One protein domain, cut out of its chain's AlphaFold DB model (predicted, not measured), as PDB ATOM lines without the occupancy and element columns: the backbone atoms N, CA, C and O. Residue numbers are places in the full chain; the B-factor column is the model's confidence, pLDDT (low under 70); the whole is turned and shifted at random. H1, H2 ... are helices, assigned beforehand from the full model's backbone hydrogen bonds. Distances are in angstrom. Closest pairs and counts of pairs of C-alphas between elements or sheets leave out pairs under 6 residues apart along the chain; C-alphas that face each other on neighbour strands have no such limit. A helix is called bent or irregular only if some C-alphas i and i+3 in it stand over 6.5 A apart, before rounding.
ATOM      1  N   ALA A 609      30.666 -21.001  30.073       87.75
ATOM      2  CA  ALA A 609      29.348 -20.373  30.143       87.75
ATOM      3  C   ALA A 609      28.276 -21.337  30.686       87.75
ATOM      4  O   ALA A 609      27.760 -22.183  29.956       87.75
ATOM      5  N   GLU A 610      27.852 -21.135  31.939       86.19
ATOM      6  CA  GLU A 610      26.669 -21.801  32.524       86.19
ATOM      7  C   GLU A 610      25.373 -21.531  31.737       86.19
ATOM      8  O   GLU A 610      24.431 -22.313  31.815       86.19
ATOM      9  N   LYS A 611      25.307 -20.392  31.032       90.56
ATOM     10  CA  LYS A 611      24.148 -19.944  30.247       90.56
ATOM     11  C   LYS A 611      24.597 -19.483  28.874       90.56
ATOM     12  O   LYS A 611      25.065 -18.354  28.718       90.56
ATOM     13  N   PHE A 612      24.432 -20.341  27.882       89.75
ATOM     14  CA  PHE A 612      24.950 -20.167  26.532       89.75
ATOM     15  C   PHE A 612      24.459 -18.865  25.880       89.75
ATOM     16  O   PHE A 612      25.249 -18.020  25.456       89.75
ATOM     17  N   MET A 613      23.144 -18.623  25.909       91.75
ATOM     18  CA  MET A 613      22.538 -17.427  25.306       91.75
ATOM     19  C   MET A 613      22.849 -16.110  26.032       91.75
ATOM     20  O   MET A 613      22.562 -15.043  25.490       91.75
ATOM     21  N   ALA A 614      23.486 -16.137  27.211       89.75
ATOM     22  CA  ALA A 614      23.989 -14.914  27.843       89.75
ATOM     23  C   ALA A 614      25.170 -14.294  27.067       89.75
ATOM     24  O   ALA A 614      25.424 -13.097  27.201       89.75
ATOM     25  N   LEU A 615      25.859 -15.085  26.233       88.44
ATOM     26  CA  LEU A 615      26.901 -14.613  25.313       88.44
ATOM     27  C   LEU A 615      26.320 -13.931  24.060       88.44
ATOM     28  O   LEU A 615      26.963 -13.050  23.492       88.44
ATOM     29  N   PHE A 616      25.094 -14.294  23.660       91.44
ATOM     30  CA  PHE A 616      24.465 -13.894  22.392       91.44
ATOM     31  C   PHE A 616      23.107 -13.173  22.586       91.44
ATOM     32  O   PHE A 616      22.097 -13.571  22.000       91.44
ATOM     33  N   PRO A 617      23.036 -12.085  23.384       88.81
ATOM     34  CA  PRO A 617      21.774 -11.454  23.794       88.81
ATOM     35  C   PRO A 617      21.002 -10.740  22.669       88.81
ATOM     36  O   PRO A 617      19.902 -10.247  22.909       88.81
ATOM     37  N   THR A 618      21.568 -10.638  21.462       88.44
ATOM     38  CA  THR A 618      20.979  -9.944  20.303       88.44
ATOM     39  C   THR A 618      20.553 -10.884  19.172       88.44
ATOM     40  O   THR A 618      20.313 -10.403  18.071       88.44
ATOM     41  N   SER A 619      20.491 -12.199  19.407       92.38
ATOM     42  CA  SER A 619      20.118 -13.182  18.380       92.38
ATOM     43  C   SER A 619      18.702 -12.954  17.827       92.38
ATOM     44  O   SER A 619      17.727 -12.900  18.585       92.38
ATOM     45  N   TYR A 620      18.582 -12.865  16.500       92.44
ATOM     46  CA  TYR A 620      17.310 -12.896  15.779       92.44
ATOM     47  C   TYR A 620      16.732 -14.319  15.755       92.44
ATOM     48  O   TYR A 620      15.526 -14.474  15.951       92.44
ATOM     49  N   MET A 621      17.566 -15.362  15.633       90.38
ATOM     50  CA  MET A 621      17.129 -16.771  15.657       90.38
ATOM     51  C   MET A 621      16.313 -17.133  16.915       90.38
ATOM     52  O   MET A 621      15.448 -18.009  16.872       90.38
ATOM     53  N   VAL A 622      16.556 -16.446  18.038       90.00
ATOM     54  CA  VAL A 622      15.906 -16.675  19.344       90.00
ATOM     55  C   VAL A 622      14.812 -15.626  19.664       90.00
ATOM     56  O   VAL A 622      14.112 -15.729  20.680       90.00
ATOM     57  N   CYS A 623      14.595 -14.629  18.798       89.31
ATOM     58  CA  CYS A 623      13.664 -13.516  19.036       89.31
ATOM     59  C   CYS A 623      12.172 -13.946  19.062       89.31
ATOM     60  O   CYS A 623      11.854 -15.101  18.763       89.31
ATOM     61  N   PRO A 624      11.221 -13.073  19.462       87.06
ATOM     62  CA  PRO A 624       9.792 -13.415  19.532       87.06
ATOM     63  C   PRO A 624       9.136 -13.785  18.194       87.06
ATOM     64  O   PRO A 624       8.177 -14.548  18.211       87.06
ATOM     65  N   GLU A 625       9.647 -13.273  17.072       86.75
ATOM     66  CA  GLU A 625       9.136 -13.540  15.715       86.75
ATOM     67  C   GLU A 625       9.636 -14.872  15.138       86.75
ATOM     68  O   GLU A 625       9.068 -15.378  14.175       86.75
ATOM     69  N   SER A 626      10.683 -15.455  15.731       90.38
ATOM     70  CA  SER A 626      11.218 -16.747  15.310       90.38
ATOM     71  C   SER A 626      10.193 -17.857  15.539       90.38
ATOM     72  O   SER A 626       9.833 -18.175  16.677       90.38
ATOM     73  N   THR A 627       9.751 -18.461  14.436       89.44
ATOM     74  CA  THR A 627       8.855 -19.624  14.390       89.44
ATOM     75  C   THR A 627       9.534 -20.918  14.852       89.44
ATOM     76  O   THR A 627       8.845 -21.906  15.096       89.44
ATOM     77  N   ALA A 628      10.862 -20.902  15.018       91.38
ATOM     78  CA  ALA A 628      11.705 -22.042  15.361       91.38
ATOM     79  C   ALA A 628      11.587 -22.449  16.848       91.38
ATOM     80  O   ALA A 628      12.448 -22.151  17.682       91.38
ATOM     81  N   LEU A 629      10.468 -23.077  17.220       90.50
ATOM     82  CA  LEU A 629      10.096 -23.310  18.619       90.50
ATOM     83  C   LEU A 629      10.909 -24.409  19.319       90.50
ATOM     84  O   LEU A 629      10.992 -24.377  20.552       90.50
ATOM     85  N   SER A 630      11.477 -25.378  18.601       89.31
ATOM     86  CA  SER A 630      12.339 -26.415  19.189       89.31
ATOM     87  C   SER A 630      13.773 -25.905  19.356       89.31
ATOM     88  O   SER A 630      14.344 -26.024  20.441       89.31
ATOM     89  N   LEU A 631      14.314 -25.229  18.343       91.00
ATOM     90  CA  LEU A 631      15.631 -24.594  18.315       91.00
ATOM     91  C   LEU A 631      15.743 -23.507  19.385       91.00
ATOM     92  O   LEU A 631      16.746 -23.412  20.091       91.00
ATOM     93  N   LYS A 632      14.672 -22.736  19.584       92.06
ATOM     94  CA  LYS A 632      14.581 -21.745  20.657       92.06
ATOM     95  C   LYS A 632      14.648 -22.376  22.048       92.06
ATOM     96  O   LYS A 632      15.377 -21.868  22.894       92.06
ATOM     97  N   LYS A 633      13.953 -23.497  22.292       90.75
ATOM     98  CA  LYS A 633      14.047 -24.241  23.568       90.75
ATOM     99  C   LYS A 633      15.437 -24.843  23.768       90.75
ATOM    100  O   LYS A 633      15.981 -24.744  24.869       90.75
ATOM    101  N   LEU A 634      16.014 -25.411  22.706       90.75
ATOM    102  CA  LEU A 634      17.379 -25.929  22.687       90.75
ATOM    103  C   LEU A 634      18.368 -24.856  23.143       90.75
ATOM    104  O   LEU A 634      19.029 -25.041  24.163       90.75
ATOM    105  N   LEU A 635      18.419 -23.728  22.434       90.94
ATOM    106  CA  LEU A 635      19.367 -22.652  22.708       90.94
ATOM    107  C   LEU A 635      19.118 -21.992  24.074       90.94
ATOM    108  O   LEU A 635      20.068 -21.579  24.728       90.94
ATOM    109  N   GLN A 636      17.868 -21.914  24.543       90.94
ATOM    110  CA  GLN A 636      17.534 -21.286  25.829       90.94
ATOM    111  C   GLN A 636      17.605 -22.212  27.058       90.94
ATOM    112  O   GLN A 636      17.462 -21.700  28.169       90.94
ATOM    113  N   SER A 637      17.748 -23.538  26.907       88.88
ATOM    114  CA  SER A 637      17.715 -24.452  28.070       88.88
ATOM    115  C   SER A 637      18.335 -25.846  27.896       88.88
ATOM    116  O   SER A 637      18.817 -26.408  28.881       88.88
ATOM    117  N   THR A 638      18.340 -26.435  26.696       88.12
ATOM    118  CA  THR A 638      18.930 -27.776  26.496       88.12
ATOM    119  C   THR A 638      20.443 -27.696  26.303       88.12
ATOM    120  O   THR A 638      21.171 -28.516  26.851       88.12
ATOM    121  N   ILE A 639      20.937 -26.682  25.585       89.69
ATOM    122  CA  ILE A 639      22.375 -26.488  25.335       89.69
ATOM    123  C   ILE A 639      23.155 -26.191  26.628       89.69
ATOM    124  O   ILE A 639      24.295 -26.626  26.766       89.69
ATOM    125  N   ASP A 640      22.512 -25.548  27.611       89.12
ATOM    126  CA  ASP A 640      23.076 -25.282  28.944       89.12
ATOM    127  C   ASP A 640      23.394 -26.581  29.721       89.12
ATOM    128  O   ASP A 640      24.236 -26.566  30.615       89.12
ATOM    129  N   GLN A 641      22.757 -27.709  29.367       87.38
ATOM    130  CA  GLN A 641      22.992 -29.037  29.962       87.38
ATOM    131  C   GLN A 641      24.057 -29.858  29.219       87.38
ATOM    132  O   GLN A 641      24.547 -30.850  29.756       87.38
ATOM    133  N   VAL A 642      24.406 -29.472  27.988       86.19
ATOM    134  CA  VAL A 642      25.507 -30.076  27.227       86.19
ATOM    135  C   VAL A 642      26.828 -29.520  27.756       86.19
ATOM    136  O   VAL A 642      26.893 -28.338  28.100       86.19
ATOM    137  N   ASP A 643      27.871 -30.350  27.812       84.31
ATOM    138  CA  ASP A 643      29.180 -29.953  28.338       84.31
ATOM    139  C   ASP A 643      29.805 -28.759  27.591       84.31
ATOM    140  O   ASP A 643      29.557 -28.538  26.403       84.31
ATOM    141  N   GLY A 644      30.618 -27.985  28.314       81.50
ATOM    142  CA  GLY A 644      31.270 -26.771  27.834       81.50
ATOM    143  C   GLY A 644      32.213 -26.998  26.651       81.50
ATOM    144  O   GLY A 644      32.301 -26.134  25.778       81.50
ATOM    145  N   GLU A 645      32.897 -28.142  26.606       83.50
ATOM    146  CA  GLU A 645      33.894 -28.463  25.574       83.50
ATOM    147  C   GLU A 645      33.303 -29.272  24.400       83.50
ATOM    148  O   GLU A 645      34.002 -29.565  23.433       83.50
ATOM    149  N   ALA A 646      32.001 -29.589  24.432       87.00
ATOM    150  CA  ALA A 646      31.337 -30.368  23.389       87.00
ATOM    151  C   ALA A 646      31.243 -29.615  22.048       87.00
ATOM    152  O   ALA A 646      30.799 -28.463  21.982       87.00
ATOM    153  N   PHE A 647      31.547 -30.309  20.946       88.31
ATOM    154  CA  PHE A 647      31.614 -29.740  19.593       88.31
ATOM    155  C   PHE A 647      30.342 -28.981  19.172       88.31
ATOM    156  O   PHE A 647      30.421 -27.916  18.559       88.31
ATOM    157  N   ILE A 648      29.154 -29.455  19.566       89.12
ATOM    158  CA  ILE A 648      27.877 -28.778  19.282       89.12
ATOM    159  C   ILE A 648      27.787 -27.362  19.892       89.12
ATOM    160  O   ILE A 648      27.235 -26.463  19.253       89.12
ATOM    161  N   ARG A 649      28.382 -27.104  21.072       89.88
ATOM    162  CA  ARG A 649      28.479 -25.740  21.633       89.88
ATOM    163  C   ARG A 649      29.404 -24.858  20.804       89.88
ATOM    164  O   ARG A 649      29.082 -23.688  20.587       89.88
ATOM    165  N   GLU A 650      30.525 -25.391  20.322       90.00
ATOM    166  CA  GLU A 650      31.439 -24.649  19.449       90.00
ATOM    167  C   GLU A 650      30.768 -24.296  18.112       90.00
ATOM    168  O   GLU A 650      30.819 -23.144  17.683       90.00
ATOM    169  N   VAL A 651      30.081 -25.251  17.476       91.31
ATOM    170  CA  VAL A 651      29.380 -25.038  16.198       91.31
ATOM    171  C   VAL A 651      28.262 -23.999  16.334       91.31
ATOM    172  O   VAL A 651      28.200 -23.069  15.526       91.31
ATOM    173  N   PHE A 652      27.441 -24.061  17.389       92.62
ATOM    174  CA  PHE A 652      26.467 -22.997  17.656       92.62
ATOM    175  C   PHE A 652      27.133 -21.658  17.989       92.62
ATOM    176  O   PHE A 652      26.624 -20.616  17.585       92.62
ATOM    177  N   SER A 653      28.283 -21.651  18.670       92.25
ATOM    178  CA  SER A 653      29.001 -20.405  18.963       92.25
ATOM    179  C   SER A 653      29.556 -19.763  17.696       92.25
ATOM    180  O   SER A 653      29.475 -18.543  17.554       92.25
ATOM    181  N   LYS A 654      30.055 -20.559  16.740       93.12
ATOM    182  CA  LYS A 654      30.429 -20.087  15.399       93.12
ATOM    183  C   LYS A 654      29.215 -19.486  14.683       93.12
ATOM    184  O   LYS A 654      29.311 -18.355  14.210       93.12
ATOM    185  N   LEU A 655      28.068 -20.174  14.675       95.06
ATOM    186  CA  LEU A 655      26.839 -19.683  14.040       95.06
ATOM    187  C   LEU A 655      26.349 -18.357  14.645       95.06
ATOM    188  O   LEU A 655      26.186 -17.379  13.919       95.06
ATOM    189  N   LEU A 656      26.179 -18.287  15.967       94.50
ATOM    190  CA  LEU A 656      25.692 -17.083  16.654       94.50
ATOM    191  C   LEU A 656      26.721 -15.936  16.642       94.50
ATOM    192  O   LEU A 656      26.353 -14.762  16.697       94.50
ATOM    193  N   THR A 657      28.015 -16.241  16.496       93.94
ATOM    194  CA  THR A 657      29.049 -15.226  16.228       93.94
ATOM    195  C   THR A 657      28.933 -14.669  14.809       93.94
ATOM    196  O   THR A 657      29.111 -13.467  14.622       93.94
ATOM    197  N   LEU A 658      28.617 -15.491  13.804       94.75
ATOM    198  CA  LEU A 658      28.351 -15.027  12.436       94.75
ATOM    199  C   LEU A 658      27.039 -14.228  12.355       94.75
ATOM    200  O   LEU A 658      27.030 -13.163  11.741       94.75
ATOM    201  N   GLU A 659      25.981 -14.649  13.052       94.88
ATOM    202  CA  GLU A 659      24.761 -13.849  13.250       94.88
ATOM    203  C   GLU A 659      25.099 -12.494  13.897       94.88
ATOM    204  O   GLU A 659      24.770 -11.436  13.363       94.88
ATOM    205  N   GLY A 660      25.862 -12.478  14.994       93.81
ATOM    206  CA  GLY A 660      26.321 -11.234  15.624       93.81
ATOM    207  C   GLY A 660      27.102 -10.308  14.675       93.81
ATOM    208  O   GLY A 660      27.078  -9.084  14.838       93.81
ATOM    209  N   GLN A 661      27.761 -10.857  13.648       93.94
ATOM    210  CA  GLN A 661      28.400 -10.084  12.581       93.94
ATOM    211  C   GLN A 661      27.398  -9.601  11.521       93.94
ATOM    212  O   GLN A 661      27.462  -8.425  11.152       93.94
ATOM    213  N   SER A 662      26.441 -10.434  11.091       93.44
ATOM    214  CA  SER A 662      25.392 -10.042  10.136       93.44
ATOM    215  C   SER A 662      24.530  -8.907  10.691       93.44
ATOM    216  O   SER A 662      24.354  -7.888  10.025       93.44
ATOM    217  N   ILE A 663      24.101  -9.012  11.952       93.56
ATOM    218  CA  ILE A 663      23.309  -7.993  12.652       93.56
ATOM    219  C   ILE A 663      24.104  -6.686  12.781       93.56
ATOM    220  O   ILE A 663      23.566  -5.595  12.592       93.56
ATOM    221  N   ARG A 664      25.412  -6.768  13.048       93.31
ATOM    222  CA  ARG A 664      26.288  -5.592  13.168       93.31
ATOM    223  C   ARG A 664      26.514  -4.869  11.835       93.31
ATOM    224  O   ARG A 664      26.670  -3.648  11.844       93.31
ATOM    225  N   TRP A 665      26.577  -5.595  10.718       92.31
ATOM    226  CA  TRP A 665      26.874  -5.032   9.394       92.31
ATOM    227  C   TRP A 665      25.614  -4.656   8.606       92.31
ATOM    228  O   TRP A 665      25.516  -3.530   8.121       92.31
ATOM    229  N   TYR A 666      24.637  -5.559   8.539       90.44
ATOM    230  CA  TYR A 666      23.440  -5.463   7.697       90.44
ATOM    231  C   TYR A 666      22.150  -5.209   8.489       90.44
ATOM    232  O   TYR A 666      21.178  -4.708   7.924       90.44
ATOM    233  N   LYS A 667      22.157  -5.461   9.808       90.94
ATOM    234  CA  LYS A 667      21.027  -5.208  10.720       90.94
ATOM    235  C   LYS A 667      19.762  -5.916  10.220       90.94
ATOM    236  O   LYS A 667      19.814  -7.111   9.935       90.94
ATOM    237  N   GLU A 668      18.674  -5.164  10.069       88.06
ATOM    238  CA  GLU A 668      17.355  -5.635   9.660       88.06
ATOM    239  C   GLU A 668      17.365  -6.411   8.339       88.06
ATOM    240  O   GLU A 668      16.694  -7.428   8.248       88.06
ATOM    241  N   ALA A 669      18.213  -6.037   7.372       87.06
ATOM    242  CA  ALA A 669      18.331  -6.775   6.112       87.06
ATOM    243  C   ALA A 669      18.842  -8.218   6.303       87.06
ATOM    244  O   ALA A 669      18.627  -9.059   5.446       87.06
ATOM    245  N   SER A 670      19.502  -8.538   7.425       92.19
ATOM    246  CA  SER A 670      19.856  -9.928   7.765       92.19
ATOM    247  C   SER A 670      18.782 -10.660   8.582       92.19
ATOM    248  O   SER A 670      18.898 -11.867   8.772       92.19
ATOM    249  N   ARG A 671      17.738  -9.970   9.065       92.19
ATOM    250  CA  ARG A 671      16.719 -10.526   9.972       92.19
ATOM    251  C   ARG A 671      15.937 -11.653   9.309       92.19
ATOM    252  O   ARG A 671      15.895 -12.747   9.861       92.19
ATOM    253  N   SER A 672      15.392 -11.414   8.119       90.56
ATOM    254  CA  SER A 672      14.563 -12.385   7.394       90.56
ATOM    255  C   SER A 672      15.342 -13.668   7.077       90.56
ATOM    256  O   SER A 672      14.863 -14.763   7.361       90.56
ATOM    257  N   TYR A 673      16.603 -13.542   6.640       93.38
ATOM    258  CA  TYR A 673      17.504 -14.687   6.459       93.38
ATOM    259  C   TYR A 673      17.778 -15.453   7.766       93.38
ATOM    260  O   TYR A 673      17.761 -16.680   7.763       93.38
ATOM    261  N   MET A 674      18.003 -14.768   8.897       94.44
ATOM    262  CA  MET A 674      18.233 -15.438  10.192       94.44
ATOM    263  C   MET A 674      16.983 -16.152  10.720       94.44
ATOM    264  O   MET A 674      17.101 -17.207  11.342       94.44
ATOM    265  N   LEU A 675      15.790 -15.611  10.459       93.25
ATOM    266  CA  LEU A 675      14.518 -16.257  10.790       93.25
ATOM    267  C   LEU A 675      14.274 -17.497   9.913       93.25
ATOM    268  O   LEU A 675      13.868 -18.537  10.428       93.25
ATOM    269  N   GLU A 676      14.586 -17.431   8.617       92.38
ATOM    270  CA  GLU A 676      14.477 -18.585   7.719       92.38
ATOM    271  C   GLU A 676      15.523 -19.669   8.038       92.38
ATOM    272  O   GLU A 676      15.187 -20.849   8.104       92.38
ATOM    273  N   LEU A 677      16.774 -19.285   8.322       94.12
ATOM    274  CA  LEU A 677      17.832 -20.195   8.777       94.12
ATOM    275  C   LEU A 677      17.433 -20.880  10.092       94.12
ATOM    276  O   LEU A 677      17.585 -22.096  10.219       94.12
ATOM    277  N   ALA A 678      16.859 -20.135  11.044       93.75
ATOM    278  CA  ALA A 678      16.291 -20.710  12.260       93.75
ATOM    279  C   ALA A 678      15.185 -21.730  11.945       93.75
ATOM    280  O   ALA A 678      15.199 -22.820  12.509       93.75
ATOM    281  N   GLY A 679      14.271 -21.423  11.017       92.50
ATOM    282  CA  GLY A 679      13.233 -22.355  10.567       92.50
ATOM    283  C   GLY A 679      13.797 -23.630   9.926       92.50
ATOM    284  O   GLY A 679      13.387 -24.729  10.297       92.50
ATOM    285  N   ARG A 680      14.788 -23.503   9.031       92.81
ATOM    286  CA  ARG A 680      15.467 -24.637   8.375       92.81
ATOM    287  C   ARG A 680      16.190 -25.543   9.380       92.81
ATOM    288  O   ARG A 680      16.163 -26.766   9.234       92.81
ATOM    289  N   LEU A 681      16.774 -24.969  10.434       93.12
ATOM    290  CA  LEU A 681      17.341 -25.739  11.544       93.12
ATOM    291  C   LEU A 681      16.265 -26.341  12.468       93.12
ATOM    292  O   LEU A 681      16.454 -27.458  12.937       93.12
ATOM    293  N   ASP A 682      15.128 -25.676  12.700       93.25
ATOM    294  CA  ASP A 682      14.012 -26.233  13.489       93.25
ATOM    295  C   ASP A 682      13.411 -27.483  12.831       93.25
ATOM    296  O   ASP A 682      13.073 -28.445  13.523       93.25
ATOM    297  N   THR A 683      13.323 -27.498  11.494       91.25
ATOM    298  CA  THR A 683      12.795 -28.641  10.734       91.25
ATOM    299  C   THR A 683      13.695 -29.875  10.768       91.25
ATOM    300  O   THR A 683      13.168 -30.981  10.847       91.25
ATOM    301  N   GLU A 684      15.024 -29.711  10.754       88.94
ATOM    302  CA  GLU A 684      15.967 -30.833  10.925       88.94
ATOM    303  C   GLU A 684      16.065 -31.259  12.401       88.94
ATOM    304  O   GLU A 684      16.223 -32.438  12.708       88.94
ATOM    305  N   LEU A 685      15.924 -30.307  13.333       88.62
ATOM    306  CA  LEU A 685      15.917 -30.581  14.767       88.62
ATOM    307  C   LEU A 685      14.700 -31.414  15.184       88.62
ATOM    308  O   LEU A 685      14.865 -32.430  15.852       88.62
ATOM    309  N   GLY A 686      13.483 -30.996  14.828       84.00
ATOM    310  CA  GLY A 686      12.237 -31.724  15.091       84.00
ATOM    311  C   GLY A 686      12.107 -32.267  16.525       84.00
ATOM    312  O   GLY A 686      11.803 -31.519  17.457       84.00
ATOM    313  N   ASN A 687      12.326 -33.582  16.672       78.56
ATOM    314  CA  ASN A 687      12.320 -34.344  17.934       78.56
ATOM    315  C   ASN A 687      13.683 -35.020  18.248       78.56
ATOM    316  O   ASN A 687      13.726 -36.001  18.990       78.56
ATOM    317  N   HIS A 688      14.782 -34.567  17.643       86.38
ATOM    318  CA  HIS A 688      16.119 -35.146  17.790       86.38
ATOM    319  C   HIS A 688      16.698 -34.906  19.195       86.38
ATOM    320  O   HIS A 688      16.740 -33.771  19.677       86.38
ATOM    321  N   ASP A 689      17.186 -35.965  19.848       83.88
ATOM    322  CA  ASP A 689      17.807 -35.858  21.172       83.88
ATOM    323  C   ASP A 689      19.288 -35.462  21.075       83.88
ATOM    324  O   ASP A 689      20.190 -36.268  20.839       83.88
ATOM    325  N   ILE A 690      19.529 -34.176  21.303       83.81
ATOM    326  CA  ILE A 690      20.854 -33.557  21.296       83.81
ATOM    327  C   ILE A 690      21.737 -34.045  22.450       83.81
ATOM    328  O   ILE A 690      22.956 -34.083  22.288       83.81
ATOM    329  N   ILE A 691      21.162 -34.435  23.592       82.81
ATOM    330  CA  ILE A 691      21.943 -34.847  24.768       82.81
ATOM    331  C   ILE A 691      22.524 -36.251  24.560       82.81
ATOM    332  O   ILE A 691      23.642 -36.508  24.999       82.81
ATOM    333  N   THR A 692      21.817 -37.148  23.863       82.56
ATOM    334  CA  THR A 692      22.312 -38.514  23.593       82.56
ATOM    335  C   THR A 692      22.961 -38.701  22.221       82.56
ATOM    336  O   THR A 692      23.738 -39.640  22.063       82.56
ATOM    337  N   CYS A 693      22.693 -37.833  21.236       86.25
ATOM    338  CA  CYS A 693      23.313 -37.914  19.908       86.25
ATOM    339  C   CYS A 693      24.360 -36.814  19.663       86.25
ATOM    340  O   CYS A 693      25.542 -37.116  19.511       86.25
ATOM    341  N   CYS A 694      23.960 -35.538  19.653       83.44
ATOM    342  CA  CYS A 694      24.862 -34.430  19.303       83.44
ATOM    343  C   CYS A 694      26.004 -34.213  20.309       83.44
ATOM    344  O   CYS A 694      27.085 -33.790  19.911       83.44
ATOM    345  N   ALA A 695      25.794 -34.490  21.599       80.56
ATOM    346  CA  ALA A 695      26.831 -34.344  22.625       80.56
ATOM    347  C   ALA A 695      27.936 -35.422  22.554       80.56
ATOM    348  O   ALA A 695      28.963 -35.278  23.208       80.56
ATOM    349  N   CYS A 696      27.738 -36.487  21.768       77.81
ATOM    350  CA  CYS A 696      28.744 -37.526  21.521       77.81
ATOM    351  C   CYS A 696      29.550 -37.301  20.228       77.81
ATOM    352  O   CYS A 696      30.429 -38.103  19.918       77.81
ATOM    353  N   VAL A 697      29.248 -36.235  19.478       81.88
ATOM    354  CA  VAL A 697      30.003 -35.811  18.293       81.88
ATOM    355  C   VAL A 697      31.217 -34.996  18.732       81.88
ATOM    356  O   VAL A 697      31.071 -33.997  19.435       81.88
ATOM    357  N   ASN A 698      32.400 -35.404  18.274       77.38
ATOM    358  CA  ASN A 698      33.681 -34.754  18.552       77.38
ATOM    359  C   ASN A 698      34.343 -34.183  17.285       77.38
ATOM    360  O   ASN A 698      35.202 -33.314  17.396       77.38
ATOM    361  N   SER A 699      33.958 -34.653  16.092       75.06
ATOM    362  CA  SER A 699      34.512 -34.218  14.805       75.06
ATOM    363  C   SER A 699      33.429 -33.712  13.835       75.06
ATOM    364  O   SER A 699      32.280 -34.155  13.900       75.06
ATOM    365  N   PRO A 700      33.776 -32.841  12.862       70.69
ATOM    366  CA  PRO A 700      32.855 -32.417  11.802       70.69
ATOM    367  C   PRO A 700      32.425 -33.548  10.849       70.69
ATOM    368  O   PRO A 700      31.540 -33.328  10.026       70.69
ATOM    369  N   ASN A 701      33.044 -34.731  10.939       70.50
ATOM    370  CA  ASN A 701      32.748 -35.902  10.111       70.50
ATOM    371  C   ASN A 701      31.875 -36.952  10.833       70.50
ATOM    372  O   ASN A 701      31.558 -37.984  10.236       70.50
ATOM    373  N   ASP A 702      31.499 -36.731  12.098       68.56
ATOM    374  CA  ASP A 702      30.705 -37.700  12.861       68.56
ATOM    375  C   ASP A 702      29.212 -37.639  12.481       68.56
ATOM    376  O   ASP A 702      28.675 -36.616  12.058       68.56
ATOM    377  N   SER A 703      28.510 -38.760  12.646       67.69
ATOM    378  CA  SER A 703      27.305 -39.121  11.883       67.69
ATOM    379  C   SER A 703      25.976 -38.437  12.258       67.69
ATOM    380  O   SER A 703      24.907 -38.976  11.960       67.69
ATOM    381  N   CYS A 704      25.987 -37.263  12.893       88.19
ATOM    382  CA  CYS A 704      24.753 -36.552  13.240       88.19
ATOM    383  C   CYS A 704      24.301 -35.598  12.120       88.19
ATOM    384  O   CYS A 704      24.923 -34.554  11.906       88.19
ATOM    385  N   SER A 705      23.172 -35.905  11.462       88.50
ATOM    386  CA  SER A 705      22.612 -35.067  10.384       88.50
ATOM    387  C   SER A 705      22.331 -33.635  10.839       88.50
ATOM    388  O   SER A 705      22.629 -32.696  10.106       88.50
ATOM    389  N   PHE A 706      21.857 -33.446  12.075       90.25
ATOM    390  CA  PHE A 706      21.626 -32.117  12.630       90.25
ATOM    391  C   PHE A 706      22.932 -31.321  12.776       90.25
ATOM    392  O   PHE A 706      22.996 -30.191  12.301       90.25
ATOM    393  N   VAL A 707      24.002 -31.899  13.342       90.00
ATOM    394  CA  VAL A 707      25.314 -31.220  13.438       90.00
ATOM    395  C   VAL A 707      25.844 -30.865  12.046       90.00
ATOM    396  O   VAL A 707      26.272 -29.731  11.827       90.00
ATOM    397  N   GLN A 708      25.755 -31.797  11.094       90.56
ATOM    398  CA  GLN A 708      26.136 -31.568   9.701       90.56
ATOM    399  C   GLN A 708      25.323 -30.422   9.074       90.56
ATOM    400  O   GLN A 708      25.895 -29.539   8.436       90.56
ATOM    401  N   LYS A 709      24.010 -30.366   9.321       91.88
ATOM    402  CA  LYS A 709      23.124 -29.294   8.855       91.88
ATOM    403  C   LYS A 709      23.485 -27.940   9.476       91.88
ATOM    404  O   LYS A 709      23.530 -26.952   8.748       91.88
ATOM    405  N   VAL A 710      23.828 -27.867  10.769       92.50
ATOM    406  CA  VAL A 710      24.330 -26.613  11.372       92.50
ATOM    407  C   VAL A 710      25.681 -26.204  10.763       92.50
ATOM    408  O   VAL A 710      25.880 -25.022  10.487       92.50
ATOM    409  N   LEU A 711      26.591 -27.146  10.482       92.38
ATOM    410  CA  LEU A 711      27.861 -26.863   9.792       92.38
ATOM    411  C   LEU A 711      27.654 -26.346   8.356       92.38
ATOM    412  O   LEU A 711      28.345 -25.416   7.937       92.38
ATOM    413  N   GLU A 712      26.688 -26.896   7.615       93.00
ATOM    414  CA  GLU A 712      26.288 -26.383   6.300       93.00
ATOM    415  C   GLU A 712      25.777 -24.941   6.381       93.00
ATOM    416  O   GLU A 712      26.208 -24.106   5.587       93.00
ATOM    417  N   GLU A 713      24.919 -24.618   7.352       94.44
ATOM    418  CA  GLU A 713      24.405 -23.254   7.532       94.44
ATOM    419  C   GLU A 713      25.489 -22.273   8.012       94.44
ATOM    420  O   GLU A 713      25.550 -21.141   7.533       94.44
ATOM    421  N   VAL A 714      26.416 -22.709   8.874       94.69
ATOM    422  CA  VAL A 714      27.624 -21.940   9.230       94.69
ATOM    423  C   VAL A 714      28.460 -21.637   7.985       94.69
ATOM    424  O   VAL A 714      28.912 -20.504   7.810       94.69
ATOM    425  N   LYS A 715      28.648 -22.617   7.092       94.12
ATOM    426  CA  LYS A 715      29.391 -22.440   5.838       94.12
ATOM    427  C   LYS A 715      28.655 -21.514   4.868       94.12
ATOM    428  O   LYS A 715      29.274 -20.590   4.348       94.12
ATOM    429  N   ALA A 716      27.351 -21.704   4.672       93.69
ATOM    430  CA  ALA A 716      26.517 -20.866   3.811       93.69
ATOM    431  C   ALA A 716      26.493 -19.404   4.284       93.69
ATOM    432  O   ALA A 716      26.705 -18.495   3.481       93.69
ATOM    433  N   LEU A 717      26.332 -19.173   5.591       94.31
ATOM    434  CA  LEU A 717      26.389 -17.838   6.181       94.31
ATOM    435  C   LEU A 717      27.798 -17.228   6.103       94.31
ATOM    436  O   LEU A 717      27.933 -16.035   5.843       94.31
ATOM    437  N   THR A 718      28.858 -18.026   6.271       94.56
ATOM    438  CA  THR A 718      30.240 -17.555   6.069       94.56
ATOM    439  C   THR A 718      30.448 -17.088   4.627       94.56
ATOM    440  O   THR A 718      30.932 -15.978   4.415       94.56
ATOM    441  N   THR A 719      30.017 -17.873   3.634       93.06
ATOM    442  CA  THR A 719      30.046 -17.465   2.223       93.06
ATOM    443  C   THR A 719      29.245 -16.180   2.012       93.06
ATOM    444  O   THR A 719      29.800 -15.203   1.522       93.06
ATOM    445  N   ALA A 720      27.992 -16.114   2.471       90.19
ATOM    446  CA  ALA A 720      27.150 -14.928   2.314       90.19
ATOM    447  C   ALA A 720      27.745 -13.659   2.960       90.19
ATOM    448  O   ALA A 720      27.548 -12.565   2.442       90.19
ATOM    449  N   LEU A 721      28.476 -13.777   4.075       90.50
ATOM    450  CA  LEU A 721      29.066 -12.635   4.784       90.50
ATOM    451  C   LEU A 721      30.419 -12.162   4.233       90.50
ATOM    452  O   LEU A 721      30.746 -10.986   4.414       90.50
ATOM    453  N   PHE A 722      31.206 -13.051   3.620       90.81
ATOM    454  CA  PHE A 722      32.588 -12.766   3.208       90.81
ATOM    455  C   PHE A 722      32.836 -12.848   1.693       90.81
ATOM    456  O   PHE A 722      33.841 -12.308   1.223       90.81
ATOM    457  N   GLU A 723      31.942 -13.459   0.913       89.69
ATOM    458  CA  GLU A 723      31.952 -13.323  -0.543       89.69
ATOM    459  C   GLU A 723      31.561 -11.892  -0.942       89.69
ATOM    460  O   GLU A 723      30.686 -11.265  -0.345       89.69
ATOM    461  N   MET A 724      32.244 -11.344  -1.946       79.12
ATOM    462  CA  MET A 724      32.044  -9.966  -2.397       79.12
ATOM    463  C   MET A 724      30.692  -9.830  -3.121       79.12
ATOM    464  O   MET A 724      30.555 -10.390  -4.212       79.12
ATOM    465  N   PRO A 725      29.713  -9.061  -2.595       80.81
ATOM    466  CA  PRO A 725      28.390  -8.981  -3.204       80.81
ATOM    467  C   PRO A 725      28.448  -8.420  -4.626       80.81
ATOM    468  O   PRO A 725      29.100  -7.412  -4.900       80.81
ATOM    469  N   THR A 726      27.734  -9.075  -5.540       78.69
ATOM    470  CA  THR A 726      27.663  -8.706  -6.964       78.69
ATOM    471  C   THR A 726      26.719  -7.531  -7.237       78.69
ATOM    472  O   THR A 726      26.776  -6.924  -8.309       78.69
ATOM    473  N   ASN A 727      25.855  -7.188  -6.276       80.62
ATOM    474  CA  ASN A 727      24.899  -6.092  -6.379       80.62
ATOM    475  C   ASN A 727      25.525  -4.727  -6.031       80.62
ATOM    476  O   ASN A 727      26.537  -4.617  -5.343       80.62
ATOM    477  N   GLN A 728      24.898  -3.641  -6.495       71.31
ATOM    478  CA  GLN A 728      25.378  -2.276  -6.217       71.31
ATOM    479  C   GLN A 728      25.153  -1.839  -4.754       71.31
ATOM    480  O   GLN A 728      25.731  -0.843  -4.325       71.31
ATOM    481  N   GLY A 729      24.310  -2.556  -4.001       76.81
ATOM    482  CA  GLY A 729      23.985  -2.248  -2.605       76.81
ATOM    483  C   GLY A 729      25.009  -2.756  -1.587       76.81
ATOM    484  O   GLY A 729      25.050  -2.239  -0.474       76.81
ATOM    485  N   GLY A 730      25.837  -3.747  -1.943       83.00
ATOM    486  CA  GLY A 730      26.798  -4.355  -1.019       83.00
ATOM    487  C   GLY A 730      26.157  -5.209   0.083       83.00
ATOM    488  O   GLY A 730      26.828  -5.514   1.063       83.00
ATOM    489  N   VAL A 731      24.880  -5.575  -0.060       85.12
ATOM    490  CA  VAL A 731      24.154  -6.504   0.825       85.12
ATOM    491  C   VAL A 731      24.179  -7.891   0.172       85.12
ATOM    492  O   VAL A 731      23.972  -7.956  -1.041       85.12
ATOM    493  N   PRO A 732      24.416  -8.996   0.900       87.44
ATOM    494  CA  PRO A 732      24.413 -10.337   0.314       87.44
ATOM    495  C   PRO A 732      23.089 -10.628  -0.417       87.44
ATOM    496  O   PRO A 732      22.033 -10.331   0.141       87.44
ATOM    497  N   PRO A 733      23.100 -11.192  -1.641       85.00
ATOM    498  CA  PRO A 733      21.873 -11.387  -2.423       85.00
ATOM    499  C   PRO A 733      20.870 -12.294  -1.696       85.00
ATOM    500  O   PRO A 733      19.701 -11.941  -1.592       85.00
ATOM    501  N   VAL A 734      21.360 -13.355  -1.046       88.44
ATOM    502  CA  VAL A 734      20.557 -14.291  -0.241       88.44
ATOM    503  C   VAL A 734      19.792 -13.599   0.900       88.44
ATOM    504  O   VAL A 734      18.733 -14.057   1.306       88.44
ATOM    505  N   PHE A 735      20.292 -12.473   1.421       89.88
ATOM    506  CA  PHE A 735      19.588 -11.711   2.460       89.88
ATOM    507  C   PHE A 735      18.390 -10.931   1.893       89.88
ATOM    508  O   PHE A 735      17.390 -10.780   2.584       89.88
ATOM    509  N   LEU A 736      18.474 -10.490   0.633       86.62
ATOM    510  CA  LEU A 736      17.375  -9.844  -0.093       86.62
ATOM    511  C   LEU A 736      16.363 -10.887  -0.601       86.62
ATOM    512  O   LEU A 736      15.160 -10.682  -0.520       86.62
ATOM    513  N   GLU A 737      16.836 -12.051  -1.053       85.25
ATOM    514  CA  GLU A 737      15.983 -13.170  -1.488       85.25
ATOM    515  C   GLU A 737      15.084 -13.708  -0.355       85.25
ATOM    516  O   GLU A 737      13.947 -14.116  -0.612       85.25
ATOM    517  N   CYS A 738      15.544 -13.643   0.899       84.25
ATOM    518  CA  CYS A 738      14.737 -13.940   2.086       84.25
ATOM    519  C   CYS A 738      13.865 -12.760   2.567       84.25
ATOM    520  O   CYS A 738      12.961 -12.974   3.370       84.25
ATOM    521  N   ASP A 739      14.117 -11.521   2.130       84.00
ATOM    522  CA  ASP A 739      13.353 -10.341   2.555       84.00
ATOM    523  C   ASP A 739      12.232 -10.026   1.559       84.00
ATOM    524  O   ASP A 739      12.423  -9.335   0.554       84.00
ATOM    525  N   GLU A 740      11.032 -10.524   1.867       77.06
ATOM    526  CA  GLU A 740       9.809 -10.275   1.096       77.06
ATOM    527  C   GLU A 740       9.518  -8.779   0.904       77.06
ATOM    528  O   GLU A 740       8.992  -8.402  -0.135       77.06
ATOM    529  N   THR A 741       9.953  -7.898   1.816       74.69
ATOM    530  CA  THR A 741       9.768  -6.443   1.659       74.69
ATOM    531  C   THR A 741      10.666  -5.818   0.584       74.69
ATOM    532  O   THR A 741      10.493  -4.650   0.235       74.69
TER     533      THR A 741
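AT A GLANCE: This is residues 609 to 741 of the 758 residues of the protein "PDZ domain-containing protein" of Phytophthora parasitica P1976 (UniProt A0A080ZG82). Three long helices, H2, H3 and H4, stand side by side as an up-and-down bundle, their centres making a triangle. A fourth helix, H1, lies crosswise to the bundle on the side away from H4, from the last part of H3 to the first part of H2, while the very short H5 packs on the first part of H3. The long link from H3 to H4 loops out at one end of the bundle, and the link from H4 to H5 loops out at the other. The printed part has 133 residues with five named helices, in order H1 to H5, and no named strand; the class is all helix. It is compact, with a radius of gyration of the C-alphas of 14.7 A and spans of 47 by 31 by 25 A.

HOW THE PARTS SIT: Residues 609 to 628 hold no named element. H1, residues 629 to 641, is close to but not clearly touching H2, residues 647 to 665; the closest C-alphas, of Ile 639 and Arg 649, are 7.2 A apart. H3, residues 667 to 685, is the hub, touching four other helices. Residues 629 to 631 of H1 touch it about perpendicular, at 78 degrees, the closest C-alphas being those of Leu 631 and Asp 682 at 5.3 A. H2 and H3 form a helical hairpin at a shallow tilt of 23 degrees, opposite ways, and touch closest at the C-alphas of Ser 662 and Ser 670, 6.0 A. H4, residues 705 to 722, forms a second helical hairpin with H3 at a shallow tilt of 17 degrees, opposite ways; the closest C-alphas, of Glu 684 and Phe 706, are 6.0 A apart. H4 touches H2 at a shallow tilt of 28 degrees, the same way, with the C-alphas of Leu 655 and Val 714 closest at 5.4 A. H5, residues 733 to 737, touches residues 669 to 673 of H3, with the C-alphas of Tyr 673 and Phe 735 closest at 5.4 A. H1 is apart from H4 and H5. Each O i to N i+4 pair is within hydrogen-bond range in H2, H4 and H5; in H1 it is 5 of 9 and in H3 11 of 15.

IN THESE COORDINATES: H1 begins at C-alpha 629 (10.096, -23.310, 18.619) and is irregular, with C-alphas 636 and 639 7.1 A apart. H2 is 27.1 A long from first to last C-alpha. H3 is 26.2 A long and only just irregular, with C-alphas 669 and 672 6.9 A apart. H4 is 25.5 A long. H5 ends at C-alpha 737 (15.983, -13.170, -1.488).

THE WHOLE: The C-alphas farthest apart, of Thr 692 and Gln 728, are 47.0 A apart. The printed part has no cut. The H3 to H4 link is long, with 19 residues. Mean pLDDT of the printed part is 88.1; residues 702 to 703 are under 70.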